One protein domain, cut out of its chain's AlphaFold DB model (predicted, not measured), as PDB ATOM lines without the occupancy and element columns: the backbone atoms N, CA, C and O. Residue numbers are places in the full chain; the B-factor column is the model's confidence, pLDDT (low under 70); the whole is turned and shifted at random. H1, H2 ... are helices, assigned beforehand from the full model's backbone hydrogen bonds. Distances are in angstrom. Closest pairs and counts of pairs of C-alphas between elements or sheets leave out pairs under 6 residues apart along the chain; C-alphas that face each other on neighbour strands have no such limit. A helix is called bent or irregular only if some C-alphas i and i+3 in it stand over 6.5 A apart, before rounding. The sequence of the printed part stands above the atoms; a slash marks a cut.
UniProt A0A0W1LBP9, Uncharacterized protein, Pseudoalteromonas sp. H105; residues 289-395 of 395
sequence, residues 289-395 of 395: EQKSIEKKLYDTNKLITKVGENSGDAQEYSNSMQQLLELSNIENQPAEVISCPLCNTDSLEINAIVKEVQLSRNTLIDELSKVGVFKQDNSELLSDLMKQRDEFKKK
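Overview. This is residues 289 to 395 of the 395 residues of an uncharacterized protein of Pseudoalteromonas sp. H105 (UniProt A0A0W1LBP9). A long, thin, bowed rod, made by a chain that runs out along one long kinked helix, H1, turns through a loop at the far end and folds back through two shorter helices, H2 and H3. H3 lies side by side with the first part of H1, while H2 makes much of the return on the other half and meets H1 with its last residues; residues 340 to 345 stick out at the far end. The printed part has 107 residues with three named helices, in the order H1, H2, H3, and no named strand; the class is all helix. It is extended, with a radius of gyration of the C-alphas of 25.1 A and spans of 82 by 28 by 18 A.

Arrangement. H1, residues 289 to 328, has a kink of 50 degrees near residue 314. It is neither bent nor irregular, but only just: C-alphas 311 and 314 are 6.2 A apart. H1 and H2, residues 348 to 371, only just touch, with 3 pairs of C-alphas within 8 A. The closest C-alphas of the two are those of Leu 325 and Ile 365, 7.2 A apart. H1 touches H2 with residues 318 to 325 alone, and H2 touches H1 with residues 365 to 371 alone. Their lines stand at a steep tilt of 55 degrees, opposite ways. H1 touches H3, residues 379 to 394, with residues 293 to 308 alone; the closest C-alphas are those of Leu 297 and Arg 389, 6.0 A apart. H1 and H3 run opposite ways at a shallow tilt of 28 degrees. H2 and H3 are apart. Every O i to N i+4 pair is within hydrogen-bond range in H3, against 34 of 36 in H1 and 19 of 20 in H2.

Along the chain. H1 begins at C-alpha 289 at (-47.165, 25.534, -39.450) and measures 54.2 A from first to last C-alpha. H2 begins at C-alpha 348 at (-11.431, 38.527, 22.025) and measures 35.4 A. H3 measures 22.7 A and ends at C-alpha 394 at (-37.739, 17.217, -42.452).

Size, cuts and confidence. The two C-alphas farthest apart are those of Cys 343 and Lys 395, at 81.8 A, while the first and last printed C-alphas are 9.3 A apart. The link from H1 to H2 is long, 19 residues, 329 to 347; the link from H2 to H3 is short, 7 residues. The printed part has no cut and ends at the chain's last residue. The mean pLDDT of the printed part is 75.0, and 37 residues are under 70, namely residues 309 to 337 and 368 to 375.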
ATOM      1  N   GLU A 289     -47.890  26.771 -39.741       87.50
ATOM      2  CA  GLU A 289     -47.165  25.534 -39.450       87.50
ATOM      3  C   GLU A 289     -45.649  25.751 -39.538       87.50
ATOM      4  O   GLU A 289     -44.946  25.420 -38.581       87.50
ATOM      5  N   GLN A 290     -45.164  26.421 -40.589       87.19
ATOM      6  CA  GLN A 290     -43.756  26.784 -40.763       87.19
ATOM      7  C   GLN A 290     -43.220  27.576 -39.562       87.19
ATOM      8  O   GLN A 290     -42.258  27.147 -38.927       87.19
ATOM      9  N   LYS A 291     -43.875  28.683 -39.176       90.94
ATOM     10  CA  LYS A 291     -43.454  29.484 -38.008       90.94
ATOM     11  C   LYS A 291     -43.425  28.665 -36.717       90.94
ATOM     12  O   LYS A 291     -42.564  28.872 -35.862       90.94
ATOM     13  N   SER A 292     -44.373  27.743 -36.551       92.38
ATOM     14  CA  SER A 292     -44.426  26.879 -35.368       92.38
ATOM     15  C   SER A 292     -43.256  25.889 -35.317       92.38
ATOM     16  O   SER A 292     -42.729  25.626 -34.236       92.38
ATOM     17  N   ILE A 293     -42.838  25.364 -36.475       90.69
ATOM     18  CA  ILE A 293     -41.700  24.450 -36.602       90.69
ATOM     19  C   ILE A 293     -40.396  25.214 -36.376       90.69
ATOM     20  O   ILE A 293     -39.575  24.757 -35.588       90.69
ATOM     21  N   GLU A 294     -40.237  26.403 -36.964       89.00
ATOM     22  CA  GLU A 294     -39.062  27.265 -36.765       89.00
ATOM     23  C   GLU A 294     -38.838  27.595 -35.283       89.00
ATOM     24  O   GLU A 294     -37.718  27.470 -34.785       89.00
ATOM     25  N   LYS A 295     -39.908  27.931 -34.546       92.94
ATOM     26  CA  LYS A 295     -39.823  28.176 -33.099       92.94
ATOM     27  C   LYS A 295     -39.364  26.933 -32.332       92.94
ATOM     28  O   LYS A 295     -38.448  27.026 -31.521       92.94
ATOM     29  N   LYS A 296     -39.957  25.767 -32.613       92.19
ATOM     30  CA  LYS A 296     -39.550  24.498 -31.984       92.19
ATOM     31  C   LYS A 296     -38.092  24.167 -32.284       92.19
ATOM     32  O   LYS A 296     -37.372  23.746 -31.390       92.19
ATOM     33  N   LEU A 297     -37.647  24.395 -33.517       91.31
ATOM     34  CA  LEU A 297     -36.270  24.154 -33.943       91.31
ATOM     35  C   LEU A 297     -35.293  25.062 -33.175       91.31
ATOM     36  O   LEU A 297     -34.275  24.581 -32.677       91.31
ATOM     37  N   TYR A 298     -35.627  26.345 -33.015       92.00
ATOM     38  CA  TYR A 298     -34.855  27.276 -32.188       92.00
ATOM     39  C   TYR A 298     -34.776  26.822 -30.723       92.00
ATOM     40  O   TYR A 298     -33.679  26.735 -30.168       92.00
ATOM     41  N   ASP A 299     -35.914  26.471 -30.117       91.81
ATOM     42  CA  ASP A 299     -35.980  26.029 -28.721       91.81
ATOM     43  C   ASP A 299     -35.183  24.730 -28.501       91.81
ATOM     44  O   ASP A 299     -34.393  24.636 -27.559       91.81
ATOM     45  N   THR A 300     -35.314  23.747 -29.400       91.31
ATOM     46  CA  THR A 300     -34.552  22.490 -29.346       91.31
ATOM     47  C   THR A 300     -33.054  22.728 -29.525       91.31
ATOM     48  O   THR A 300     -32.269  22.169 -28.766       91.31
ATOM     49  N   ASN A 301     -32.631  23.576 -30.468       88.12
ATOM     50  CA  ASN A 301     -31.211  23.907 -30.626       88.12
ATOM     51  C   ASN A 301     -30.650  24.579 -29.371       88.12
ATOM     52  O   ASN A 301     -29.573  24.209 -28.917       88.12
ATOM     53  N   LYS A 302     -31.403  25.505 -28.767       89.69
ATOM     54  CA  LYS A 302     -31.010  26.151 -27.511       89.69
ATOM     55  C   LYS A 302     -30.851  25.137 -26.374       89.69
ATOM     56  O   LYS A 302     -29.943  25.276 -25.561       89.69
ATOM     57  N   LEU A 303     -31.718  24.124 -26.306       87.88
ATOM     58  CA  LEU A 303     -31.589  23.031 -25.338       87.88
ATOM     59  C   LEU A 303     -30.361  22.158 -25.613       87.88
ATOM     60  O   LEU A 303     -29.646  21.842 -24.669       87.88
ATOM     61  N   ILE A 304     -30.090  21.809 -26.874       86.00
ATOM     62  CA  ILE A 304     -28.890  21.045 -27.256       86.00
ATOM     63  C   ILE A 304     -27.628  21.790 -26.820       86.00
ATOM     64  O   ILE A 304     -26.771  21.182 -26.189       86.00
ATOM     65  N   THR A 305     -27.541  23.095 -27.097       84.31
ATOM     66  CA  THR A 305     -26.402  23.925 -26.680       84.31
ATOM     67  C   THR A 305     -26.227  23.896 -25.163       84.31
ATOM     68  O   THR A 305     -25.160  23.527 -24.695       84.31
ATOM     69  N   LYS A 306     -27.293  24.149 -24.393       82.69
ATOM     70  CA  LYS A 306     -27.236  24.134 -22.921       82.69
ATOM     71  C   LYS A 306     -26.836  22.781 -22.328       82.69
ATOM     72  O   LYS A 306     -26.121  22.729 -21.335       82.69
ATOM     73  N   VAL A 307     -27.347  21.681 -22.883       80.62
ATOM     74  CA  VAL A 307     -27.024  20.327 -22.402       80.62
ATOM     75  C   VAL A 307     -25.594  19.943 -22.787       80.62
ATOM     76  O   VAL A 307     -24.916  19.290 -21.994       80.62
ATOM     77  N   GLY A 308     -25.141  20.361 -23.973       71.88
ATOM     78  CA  GLY A 308     -23.767  20.185 -24.438       71.88
ATOM     79  C   GLY A 308     -22.763  20.946 -23.574       71.88
ATOM     80  O   GLY A 308     -21.822  20.330 -23.082       71.88
ATOM     81  N   GLU A 309     -23.014  22.232 -23.312       69.31
ATOM     82  CA  GLU A 309     -22.223  23.068 -22.391       69.31
ATOM     83  C   GLU A 309     -22.097  22.381 -21.027       69.31
ATOM     84  O   GLU A 309     -21.000  21.998 -20.642       69.31
ATOM     85  N   ASN A 310     -23.213  22.004 -20.392       67.00
ATOM     86  CA  ASN A 310     -23.199  21.357 -19.072       67.00
ATOM     87  C   ASN A 310     -22.395  20.033 -19.012       67.00
ATOM     88  O   ASN A 310     -21.995  19.588 -17.938       67.00
ATOM     89  N   SER A 311     -22.182  19.362 -20.152       62.03
ATOM     90  CA  SER A 311     -21.373  18.137 -20.225       62.03
ATOM     91  C   SER A 311     -19.864  18.394 -20.347       62.03
ATOM     92  O   SER A 311     -19.086  17.610 -19.803       62.03
ATOM     93  N   GLY A 312     -19.452  19.491 -20.998       58.12
ATOM     94  CA  GLY A 312     -18.061  19.970 -21.014       58.12
ATOM     95  C   GLY A 312     -17.696  20.753 -19.747       58.12
ATOM     96  O   GLY A 312     -16.579  20.636 -19.232       58.12
ATOM     97  N   ASP A 313     -18.681  21.449 -19.178       54.38
ATOM     98  CA  ASP A 313     -18.532  22.327 -18.024       54.38
ATOM     99  C   ASP A 313     -18.104  21.581 -16.766       54.38
ATOM    100  O   ASP A 313     -17.439  22.175 -15.943       54.38
ATOM    101  N   ALA A 314     -18.387  20.292 -16.559       55.22
ATOM    102  CA  ALA A 314     -17.947  19.628 -15.320       55.22
ATOM    103  C   ALA A 314     -16.410  19.655 -15.146       55.22
ATOM    104  O   ALA A 314     -15.902  19.789 -14.028       55.22
ATOM    105  N   GLN A 315     -15.668  19.567 -16.256       54.50
ATOM    106  CA  GLN A 315     -14.208  19.632 -16.269       54.50
ATOM    107  C   GLN A 315     -13.714  21.087 -16.230       54.50
ATOM    108  O   GLN A 315     -12.819  21.402 -15.450       54.50
ATOM    109  N   GLU A 316     -14.314  21.984 -17.019       58.03
ATOM    110  CA  GLU A 316     -13.956  23.412 -17.035       58.03
ATOM    111  C   GLU A 316     -14.340  24.132 -15.742       58.03
ATOM    112  O   GLU A 316     -13.569  24.942 -15.237       58.03
ATOM    113  N   TYR A 317     -15.482  23.790 -15.155       61.31
ATOM    114  CA  TYR A 317     -15.919  24.201 -13.827       61.31
ATOM    115  C   TYR A 317     -14.979  23.642 -12.771       61.31
ATOM    116  O   TYR A 317     -14.549  24.405 -11.924       61.31
ATOM    117  N   SER A 318     -14.575  22.364 -12.836       58.84
ATOM    118  CA  SER A 318     -13.555  21.830 -11.915       58.84
ATOM    119  C   SER A 318     -12.233  22.595 -12.015       58.84
ATOM    120  O   SER A 318     -11.644  22.918 -10.988       58.84
ATOM    121  N   ASN A 319     -11.793  22.936 -13.229       63.78
ATOM    122  CA  ASN A 319     -10.573  23.711 -13.460       63.78
ATOM    123  C   ASN A 319     -10.718  25.165 -12.981       63.78
ATOM    124  O   ASN A 319      -9.837  25.681 -12.303       63.78
ATOM    125  N   SER A 320     -11.846  25.815 -13.277       63.44
ATOM    126  CA  SER A 320     -12.180  27.166 -12.800       63.44
ATOM    127  C   SER A 320     -12.287  27.194 -11.277       63.44
ATOM    128  O   SER A 320     -11.862  28.143 -10.626       63.44
ATOM    129  N   MET A 321     -12.806  26.118 -10.689       65.06
ATOM    130  CA  MET A 321     -12.900  25.931  -9.250       65.06
ATOM    131  C   MET A 321     -11.520  25.741  -8.622       65.06
ATOM    132  O   MET A 321     -11.240  26.341  -7.591       65.06
ATOM    133  N   GLN A 322     -10.640  24.954  -9.249       64.25
ATOM    134  CA  GLN A 322      -9.241  24.837  -8.833       64.25
ATOM    135  C   GLN A 322      -8.521  26.185  -8.909       64.25
ATOM    136  O   GLN A 322      -7.848  26.553  -7.953       64.25
ATOM    137  N   GLN A 323      -8.736  26.967  -9.966       68.31
ATOM    138  CA  GLN A 323      -8.201  28.327 -10.063       68.31
ATOM    139  C   GLN A 323      -8.739  29.242  -8.956       68.31
ATOM    140  O   GLN A 323      -7.975  29.995  -8.362       68.31
ATOM    141  N   LEU A 324     -10.033  29.168  -8.622       68.50
ATOM    142  CA  LEU A 324     -10.598  29.910  -7.487       68.50
ATOM    143  C   LEU A 324      -9.984  29.474  -6.151       68.50
ATOM    144  O   LEU A 324      -9.735  30.319  -5.294       68.50
ATOM    145  N   LEU A 325      -9.719  28.178  -5.972       66.75
ATOM    146  CA  LEU A 325      -9.033  27.653  -4.792       66.75
ATOM    147  C   LEU A 325      -7.592  28.174  -4.708       66.75
ATOM    148  O   LEU A 325      -7.196  28.655  -3.647       66.75
ATOM    149  N   GLU A 326      -6.849  28.154  -5.817       68.31
ATOM    150  CA  GLU A 326      -5.497  28.719  -5.921       68.31
ATOM    151  C   GLU A 326      -5.485  30.225  -5.625       68.31
ATOM    152  O   GLU A 326      -4.686  30.678  -4.812       68.31
ATOM    153  N   LEU A 327      -6.420  30.992  -6.194       69.25
ATOM    154  CA  LEU A 327      -6.576  32.425  -5.914       69.25
ATOM    155  C   LEU A 327      -6.975  32.700  -4.463       69.25
ATOM    156  O   LEU A 327      -6.620  33.737  -3.903       69.25
ATOM    157  N   SER A 328      -7.725  31.788  -3.842       64.88
ATOM    158  CA  SER A 328      -8.108  31.918  -2.438       64.88
ATOM    159  C   SER A 328      -6.943  31.657  -1.485       64.88
ATOM    160  O   SER A 328      -7.012  32.099  -0.338       64.88
ATOM    161  N   ASN A 329      -5.890  30.951  -1.915       64.38
ATOM    162  CA  ASN A 329      -4.707  30.685  -1.100       64.38
ATOM    163  C   ASN A 329      -3.878  31.960  -0.931       64.38
ATOM    164  O   ASN A 329      -2.894  32.205  -1.617       64.38
ATOM    165  N   ILE A 330      -4.282  32.777   0.035       62.12
ATOM    166  CA  ILE A 330      -3.478  33.886   0.536       62.12
ATOM    167  C   ILE A 330      -2.263  33.278   1.257       62.12
ATOM    168  O   ILE A 330      -2.426  32.590   2.263       62.12
ATOM    169  N   GLU A 331      -1.055  33.537   0.746       53.41
ATOM    170  CA  GLU A 331       0.227  33.052   1.300       53.41
ATOM    171  C   GLU A 331       0.487  33.530   2.742       53.41
ATOM    172  O   GLU A 331       1.268  32.928   3.478       53.41
ATOM    173  N   ASN A 332      -0.211  34.577   3.182       54.94
ATOM    174  CA  ASN A 332      -0.145  35.077   4.547       54.94
ATOM    175  C   ASN A 332      -1.126  34.315   5.444       54.94
ATOM    176  O   ASN A 332      -2.332  34.579   5.433       54.94
ATOM    177  N   GLN A 333      -0.603  33.395   6.258       57.22
ATOM    178  CA  GLN A 333      -1.346  32.858   7.397       57.22
ATOM    179  C   GLN A 333      -1.809  34.032   8.279       57.22
ATOM    180  O   GLN A 333      -0.977  34.859   8.666       57.22
ATOM    181  N   PRO A 334      -3.111  34.155   8.594       56.00
ATOM    182  CA  PRO A 334      -3.568  35.153   9.550       56.00
ATOM    183  C   PRO A 334      -2.868  34.893  10.885       56.00
ATOM    184  O   PRO A 334      -2.785  33.739  11.306       56.00
ATOM    185  N   ALA A 335      -2.355  35.941  11.535       57.44
ATOM    186  CA  ALA A 335      -1.764  35.811  12.863       57.44
ATOM    187  C   ALA A 335      -2.753  35.097  13.803       57.44
ATOM    188  O   ALA A 335      -3.933  35.451  13.831       57.44
ATOM    189  N   GLU A 336      -2.286  34.096  14.562       60.28
ATOM    190  CA  GLU A 336      -3.128  33.287  15.466       60.28
ATOM    191  C   GLU A 336      -3.867  34.134  16.516       60.28
ATOM    192  O   GLU A 336      -4.898  33.711  17.049       60.28
ATOM    193  N   VAL A 337      -3.353  35.336  16.789       64.81
ATOM    194  CA  VAL A 337      -3.930  36.320  17.701       64.81
ATOM    195  C   VAL A 337      -3.798  37.707  17.078       64.81
ATOM    196  O   VAL A 337      -2.695  38.180  16.804       64.81
ATOM    197  N   ILE A 338      -4.931  38.370  16.857       70.44
ATOM    198  CA  ILE A 338      -4.982  39.783  16.484       70.44
ATOM    199  C   ILE A 338      -4.938  40.589  17.781       70.44
ATOM    200  O   ILE A 338      -5.902  40.595  18.556       70.44
ATOM    201  N   SER A 339      -3.803  41.245  18.019       72.12
ATOM    202  CA  SER A 339      -3.625  42.204  19.105       72.12
ATOM    203  C   SER A 339      -3.741  43.636  18.576       72.12
ATOM    204  O   SER A 339      -3.447  43.931  17.414       72.12
ATOM    205  N   CYS A 340      -4.207  44.553  19.424       73.56
ATOM    206  CA  CYS A 340      -4.296  45.961  19.060       73.56
ATOM    207  C   CYS A 340      -2.885  46.553  18.860       73.56
ATOM    208  O   CYS A 340      -2.101  46.552  19.807       73.56
ATOM    209  N   PRO A 341      -2.554  47.158  17.705       74.19
ATOM    210  CA  PRO A 341      -1.208  47.682  17.441       74.19
ATOM    211  C   PRO A 341      -0.833  48.905  18.299       74.19
ATOM    212  O   PRO A 341       0.321  49.325  18.291       74.19
ATOM    213  N   LEU A 342      -1.791  49.490  19.027       77.31
ATOM    214  CA  LEU A 342      -1.586  50.674  19.871       77.31
ATOM    215  C   LEU A 342      -1.395  50.339  21.355       77.31
ATOM    216  O   LEU A 342      -0.652  51.032  22.044       77.31
ATOM    217  N   CYS A 343      -2.070  49.304  21.860       79.94
ATOM    218  CA  CYS A 343      -2.045  48.944  23.284       79.94
ATOM    219  C   CYS A 343      -1.697  47.475  23.556       79.94
ATOM    220  O   CYS A 343      -1.618  47.073  24.713       79.94
ATOM    221  N   ASN A 344      -1.476  46.686  22.504       71.38
ATOM    222  CA  ASN A 344      -1.156  45.262  22.543       71.38
ATOM    223  C   ASN A 344      -2.169  44.399  23.320       71.38
ATOM    224  O   ASN A 344      -1.836  43.310  23.779       71.38
ATOM    225  N   THR A 345      -3.406  44.884  23.479       76.94
ATOM    226  CA  THR A 345      -4.505  44.128  24.084       76.94
ATOM    227  C   THR A 345      -5.148  43.216  23.043       76.94
ATOM    228  O   THR A 345      -5.461  43.663  21.935       76.94
ATOM    229  N   ASP A 346      -5.394  41.963  23.414       74.12
ATOM    230  CA  ASP A 346      -6.094  41.001  22.565       74.12
ATOM    231  C   ASP A 346      -7.580  41.349  22.456       74.12
ATOM    232  O   ASP A 346      -8.303  41.431  23.453       74.12
ATOM    233  N   SER A 347      -8.070  41.514  21.230       74.31
ATOM    234  CA  SER A 347      -9.501  41.687  20.977       74.31
ATOM    235  C   SER A 347     -10.179  40.320  20.862       74.31
ATOM    236  O   SER A 347     -10.175  39.703  19.794       74.31
ATOM    237  N   LEU A 348     -10.764  39.837  21.961       74.75
ATOM    238  CA  LEU A 348     -11.431  38.527  22.025       74.75
ATOM    239  C   LEU A 348     -12.554  38.370  20.982       74.75
ATOM    240  O   LEU A 348     -12.655  37.319  20.353       74.75
ATOM    241  N   GLU A 349     -13.357  39.414  20.756       77.31
ATOM    242  CA  GLU A 349     -14.475  39.384  19.798       77.31
ATOM    243  C   GLU A 349     -14.003  39.264  18.343       77.31
ATOM    244  O   GLU A 349     -14.500  38.425  17.594       77.31
ATOM    245  N   ILE A 350     -12.996  40.048  17.943       77.31
ATOM    246  CA  ILE A 350     -12.454  40.010  16.575       77.31
ATOM    247  C   ILE A 350     -11.773  38.660  16.318       77.31
ATOM    248  O   ILE A 350     -11.977  38.063  15.264       77.31
ATOM    249  N   ASN A 351     -11.033  38.131  17.298       79.06
ATOM    250  CA  ASN A 351     -10.412  36.810  17.191       79.06
ATOM    251  C   ASN A 351     -11.451  35.682  17.060       79.06
ATOM    252  O   ASN A 351     -11.211  34.717  16.334       79.06
ATOM    253  N   ALA A 352     -12.611  35.794  17.717       80.88
ATOM    254  CA  ALA A 352     -13.704  34.834  17.561       80.88
ATOM    255  C   ALA A 352     -14.313  34.880  16.147       80.88
ATOM    256  O   ALA A 352     -14.441  33.833  15.512       80.88
ATOM    257  N   ILE A 353     -14.598  36.078  15.625       81.88
ATOM    258  CA  ILE A 353     -15.140  36.268  14.267       81.88
ATOM    259  C   ILE A 353     -14.157  35.750  13.210       81.88
ATOM    260  O   ILE A 353     -14.548  35.052  12.278       81.88
ATOM    261  N   VAL A 354     -12.864  36.043  13.356       79.56
ATOM    262  CA  VAL A 354     -11.838  35.581  12.410       79.56
ATOM    263  C   VAL A 354     -11.719  34.057  12.416       79.56
ATOM    264  O   VAL A 354     -11.636  33.460  11.342       79.56
ATOM    265  N   LYS A 355     -11.792  33.410  13.588       80.75
ATOM    266  CA  LYS A 355     -11.834  31.941  13.686       80.75
ATOM    267  C   LYS A 355     -13.076  31.350  13.024       80.75
ATOM    268  O   LYS A 355     -12.966  30.336  12.339       80.75
ATOM    269  N   GLU A 356     -14.238  31.971  13.200       84.06
ATOM    270  CA  GLU A 356     -15.477  31.526  12.557       84.06
ATOM    271  C   GLU A 356     -15.379  31.634  11.029       84.06
ATOM    272  O   GLU A 356     -15.632  30.658  10.326       84.06
ATOM    273  N   VAL A 357     -14.896  32.766  10.508       81.31
ATOM    274  CA  VAL A 357     -14.681  32.966   9.066       81.31
ATOM    275  C   VAL A 357     -13.658  31.972   8.508       81.31
ATOM    276  O   VAL A 357     -13.863  31.425   7.423       81.31
ATOM    277  N   GLN A 358     -12.576  31.688   9.239       78.38
ATOM    278  CA  GLN A 358     -11.599  30.662   8.858       78.38
ATOM    279  C   GLN A 358     -12.225  29.263   8.806       78.38
ATOM    280  O   GLN A 358     -11.991  28.528   7.847       78.38
ATOM    281  N   LEU A 359     -13.037  28.899   9.803       81.56
ATOM    282  CA  LEU A 359     -13.757  27.626   9.828       81.56
ATOM    283  C   LEU A 359     -14.721  27.515   8.647       81.56
ATOM    284  O   LEU A 359     -14.661  26.533   7.913       81.56
ATOM    285  N   SER A 360     -15.559  28.529   8.410       81.44
ATOM    286  CA  SER A 360     -16.483  28.551   7.273       81.44
ATOM    287  C   SER A 360     -15.747  28.460   5.938       81.44
ATOM    288  O   SER A 360     -16.169  27.709   5.060       81.44
ATOM    289  N   ARG A 361     -14.619  29.169   5.790       76.81
ATOM    290  CA  ARG A 361     -13.774  29.098   4.592       76.81
ATOM    291  C   ARG A 361     -13.231  27.686   4.373       76.81
ATOM    292  O   ARG A 361     -13.327  27.177   3.261       76.81
ATOM    293  N   ASN A 362     -12.691  27.052   5.411       76.62
ATOM    294  CA  ASN A 362     -12.145  25.698   5.312       76.62
ATOM    295  C   ASN A 362     -13.232  24.668   4.979       76.62
ATOM    296  O   ASN A 362     -13.003  23.806   4.135       76.62
ATOM    297  N   THR A 363     -14.421  24.793   5.573       79.38
ATOM    298  CA  THR A 363     -15.578  23.945   5.247       79.38
ATOM    299  C   THR A 363     -15.995  24.111   3.789       79.38
ATOM    300  O   THR A 363     -16.214  23.122   3.097       79.38
ATOM    301  N   LEU A 364     -16.049  25.348   3.290       75.00
ATOM    302  CA  LEU A 364     -16.410  25.625   1.901       75.00
ATOM    303  C   LEU A 364     -15.375  25.034   0.930       75.00
ATOM    304  O   LEU A 364     -15.747  24.370  -0.033       75.00
ATOM    305  N   ILE A 365     -14.078  25.210   1.204       72.62
ATOM    306  CA  ILE A 365     -12.987  24.609   0.416       72.62
ATOM    307  C   ILE A 365     -13.108  23.077   0.382       72.62
ATOM    308  O   ILE A 365     -12.987  22.474  -0.688       72.62
ATOM    309  N   ASP A 366     -13.380  22.452   1.529       73.44
ATOM    310  CA  ASP A 366     -13.585  21.008   1.642       73.44
ATOM    311  C   ASP A 366     -14.785  20.540   0.799       73.44
ATOM    312  O   ASP A 366     -14.632  19.677  -0.068       73.44
ATOM    313  N   GLU A 367     -15.952  21.173   0.944       73.25
ATOM    314  CA  GLU A 367     -17.146  20.873   0.142       73.25
ATOM    315  C   GLU A 367     -16.899  20.999  -1.365       73.25
ATOM    316  O   GLU A 367     -17.303  20.135  -2.146       73.25
ATOM    317  N   LEU A 368     -16.188  22.042  -1.785       67.38
ATOM    318  CA  LEU A 368     -15.889  22.292  -3.192       67.38
ATOM    319  C   LEU A 368     -14.911  21.264  -3.770       67.38
ATOM    320  O   LEU A 368     -15.093  20.795  -4.896       67.38
ATOM    321  N   SER A 369     -13.915  20.845  -2.989       67.62
ATOM    322  CA  SER A 369     -12.965  19.804  -3.397       67.62
ATOM    323  C   SER A 369     -13.638  18.438  -3.613       67.62
ATOM    324  O   SER A 369     -13.230  17.655  -4.482       67.62
ATOM    325  N   LYS A 370     -14.736  18.166  -2.893       69.62
ATOM    326  CA  LYS A 370     -15.531  16.936  -3.035       69.62
ATOM    327  C   LYS A 370     -16.241  16.855  -4.389       69.62
ATOM    328  O   LYS A 370     -16.402  15.752  -4.927       69.62
ATOM    329  N   VAL A 371     -16.587  17.996  -4.995       65.44
ATOM    330  CA  VAL A 371     -17.294  18.064  -6.286       65.44
ATOM    331  C   VAL A 371     -16.422  17.530  -7.425       65.44
ATOM    332  O   VAL A 371     -16.803  16.524  -8.015       65.44
ATOM    333  N   GLY A 372     -15.198  18.041  -7.630       62.28
ATOM    334  CA  GLY A 372     -14.194  17.614  -8.639       62.28
ATOM    335  C   GLY A 372     -14.713  16.829  -9.867       62.28
ATOM    336  O   GLY A 372     -15.730  17.176 -10.450       62.28
ATOM    337  N   VAL A 373     -14.052  15.720 -10.245       60.28
ATOM    338  CA  VAL A 373     -14.544  14.845 -11.333       60.28
ATOM    339  C   VAL A 373     -15.890  14.229 -10.928       60.28
ATOM    340  O   VAL A 373     -15.949  13.288 -10.129       60.28
ATOM    341  N   PHE A 374     -16.971  14.800 -11.445       64.94
ATOM    342  CA  PHE A 374     -18.340  14.315 -11.332       64.94
ATOM    343  C   PHE A 374     -18.945  14.350 -12.734       64.94
ATOM    344  O   PHE A 374     -19.243  15.416 -13.265       64.94
ATOM    345  N   LYS A 375     -19.077  13.179 -13.370       68.00
ATOM    346  CA  LYS A 375     -19.625  13.074 -14.730       68.00
ATOM    347  C   LYS A 375     -21.049  12.542 -14.663       68.00
ATOM    348  O   LYS A 375     -21.263  11.394 -14.274       68.00
ATOM    349  N   GLN A 376     -22.011  13.361 -15.076       71.69
ATOM    350  CA  GLN A 376     -23.372  12.915 -15.356       71.69
ATOM    351  C   GLN A 376     -23.523  12.671 -16.859       71.69
ATOM    352  O   GLN A 376     -23.176  13.523 -17.673       71.69
ATOM    353  N   ASP A 377     -24.031  11.498 -17.231       72.31
ATOM    354  CA  ASP A 377     -24.244  11.162 -18.637       72.31
ATOM    355  C   ASP A 377     -25.539  11.775 -19.166       72.31
ATOM    356  O   ASP A 377     -26.636  11.367 -18.781       72.31
ATOM    357  N   ASN A 378     -25.389  12.739 -20.073       77.94
ATOM    358  CA  ASN A 378     -26.490  13.390 -20.777       77.94
ATOM    359  C   ASN A 378     -26.596  12.939 -22.246       77.94
ATOM    360  O   ASN A 378     -27.410  13.481 -22.993       77.94
ATOM    361  N   SER A 379     -25.807  11.947 -22.673       78.75
ATOM    362  CA  SER A 379     -25.679  11.553 -24.086       78.75
ATOM    363  C   SER A 379     -26.998  11.051 -24.681       78.75
ATOM    364  O   SER A 379     -27.296  11.297 -25.847       78.75
ATOM    365  N   GLU A 380     -27.822  10.364 -23.884       79.25
ATOM    366  CA  GLU A 380     -29.138   9.877 -24.318       79.25
ATOM    367  C   GLU A 380     -30.133  11.027 -24.526       79.25
ATOM    368  O   GLU A 380     -30.768  11.104 -25.577       79.25
ATOM    369  N   LEU A 381     -30.188  11.974 -23.583       83.25
ATOM    370  CA  LEU A 381     -30.998  13.187 -23.713       83.25
ATOM    371  C   LEU A 381     -30.574  14.003 -24.940       83.25
ATOM    372  O   LEU A 381     -31.419  14.474 -25.700       83.25
ATOM    373  N   LEU A 382     -29.265  14.150 -25.150       82.94
ATOM    374  CA  LEU A 382     -28.708  14.887 -26.278       82.94
ATOM    375  C   LEU A 382     -29.040  14.197 -27.611       82.94
ATOM    376  O   LEU A 382     -29.502  14.858 -28.541       82.94
ATOM    377  N   SER A 383     -28.912  12.869 -27.675       82.06
ATOM    378  CA  SER A 383     -29.356  12.059 -28.816       82.06
ATOM    379  C   SER A 383     -30.840  12.282 -29.127       82.06
ATOM    380  O   SER A 383     -31.198  12.519 -30.281       82.06
ATOM    381  N   ASP A 384     -31.717  12.250 -28.125       85.81
ATOM    382  CA  ASP A 384     -33.156  12.443 -28.332       85.81
ATOM    383  C   ASP A 384     -33.490  13.857 -28.827       85.81
ATOM    384  O   ASP A 384     -34.290  14.019 -29.755       85.81
ATOM    385  N   LEU A 385     -32.830  14.885 -28.287       86.94
ATOM    386  CA  LEU A 385     -32.967  16.260 -28.773       86.94
ATOM    387  C   LEU A 385     -32.473  16.406 -30.223       86.94
ATOM    388  O   LEU A 385     -33.124  17.072 -31.032       86.94
ATOM    389  N   MET A 386     -31.370  15.748 -30.591       85.56
ATOM    390  CA  MET A 386     -30.881  15.719 -31.975       85.56
ATOM    391  C   MET A 386     -31.874  15.025 -32.914       85.56
ATOM    392  O   MET A 386     -32.133  15.538 -34.004       85.56
ATOM    393  N   LYS A 387     -32.495  13.914 -32.487       85.31
ATOM    394  CA  LYS A 387     -33.560  13.244 -33.255       85.31
ATOM    395  C   LYS A 387     -34.741  14.187 -33.501       85.31
ATOM    396  O   LYS A 387     -35.167  14.322 -34.646       85.31
ATOM    397  N   GLN A 388     -35.210  14.889 -32.470       87.50
ATOM    398  CA  GLN A 388     -36.296  15.870 -32.599       87.50
ATOM    399  C   GLN A 388     -35.933  17.012 -33.558       87.50
ATOM    400  O   GLN A 388     -36.729  17.371 -34.426       87.50
ATOM    401  N   ARG A 389     -34.711  17.550 -33.457       89.38
ATOM    402  CA  ARG A 389     -34.200  18.577 -34.377       89.38
ATOM    403  C   ARG A 389     -34.224  18.094 -35.829       89.38
ATOM    404  O   ARG A 389     -34.637  18.841 -36.715       89.38
ATOM    405  N   ASP A 390     -33.777  16.868 -36.083       85.06
ATOM    406  CA  ASP A 390     -33.742  16.299 -37.431       85.06
ATOM    407  C   ASP A 390     -35.156  16.050 -37.983       85.06
ATOM    408  O   ASP A 390     -35.395  16.253 -39.173       85.06
ATOM    409  N   GLU A 391     -36.113  15.658 -37.137       86.38
ATOM    410  CA  GLU A 391     -37.526  15.555 -37.518       86.38
ATOM    411  C   GLU A 391     -38.132  16.915 -37.871       86.38
ATOM    412  O   GLU A 391     -38.865  17.014 -38.856       86.38
ATOM    413  N   PHE A 392     -37.807  17.969 -37.116       85.44
ATOM    414  CA  PHE A 392     -38.247  19.329 -37.438       85.44
ATOM    415  C   PHE A 392     -37.635  19.852 -38.736       85.44
ATOM    416  O   PHE A 392     -38.321  20.555 -39.459       85.44
ATOM    417  N   LYS A 393     -36.397  19.474 -39.079       82.88
ATOM    418  CA  LYS A 393     -35.775  19.830 -40.369       82.88
ATOM    419  C   LYS A 393     -36.399  19.123 -41.580       82.88
ATOM    420  O   LYS A 393     -36.178  19.564 -42.704       82.88
ATOM    421  N   LYS A 394     -37.093  17.997 -41.377       78.94
ATOM    422  CA  LYS A 394     -37.739  17.217 -42.452       78.94
ATOM    423  C   LYS A 394     -39.163  17.687 -42.773       78.94
ATOM    424  O   LYS A 394     -39.662  17.328 -43.838       78.94
ATOM    425  N   LYS A 395     -39.818  18.384 -41.841       73.44
ATOM    426  CA  LYS A 395     -41.151  18.978 -42.013       73.44
ATOM    427  C   LYS A 395     -41.013  20.377 -42.585       73.44
ATOM    428  O   LYS A 395     -41.879  20.727 -43.411       73.44
TER     429      LYS A 395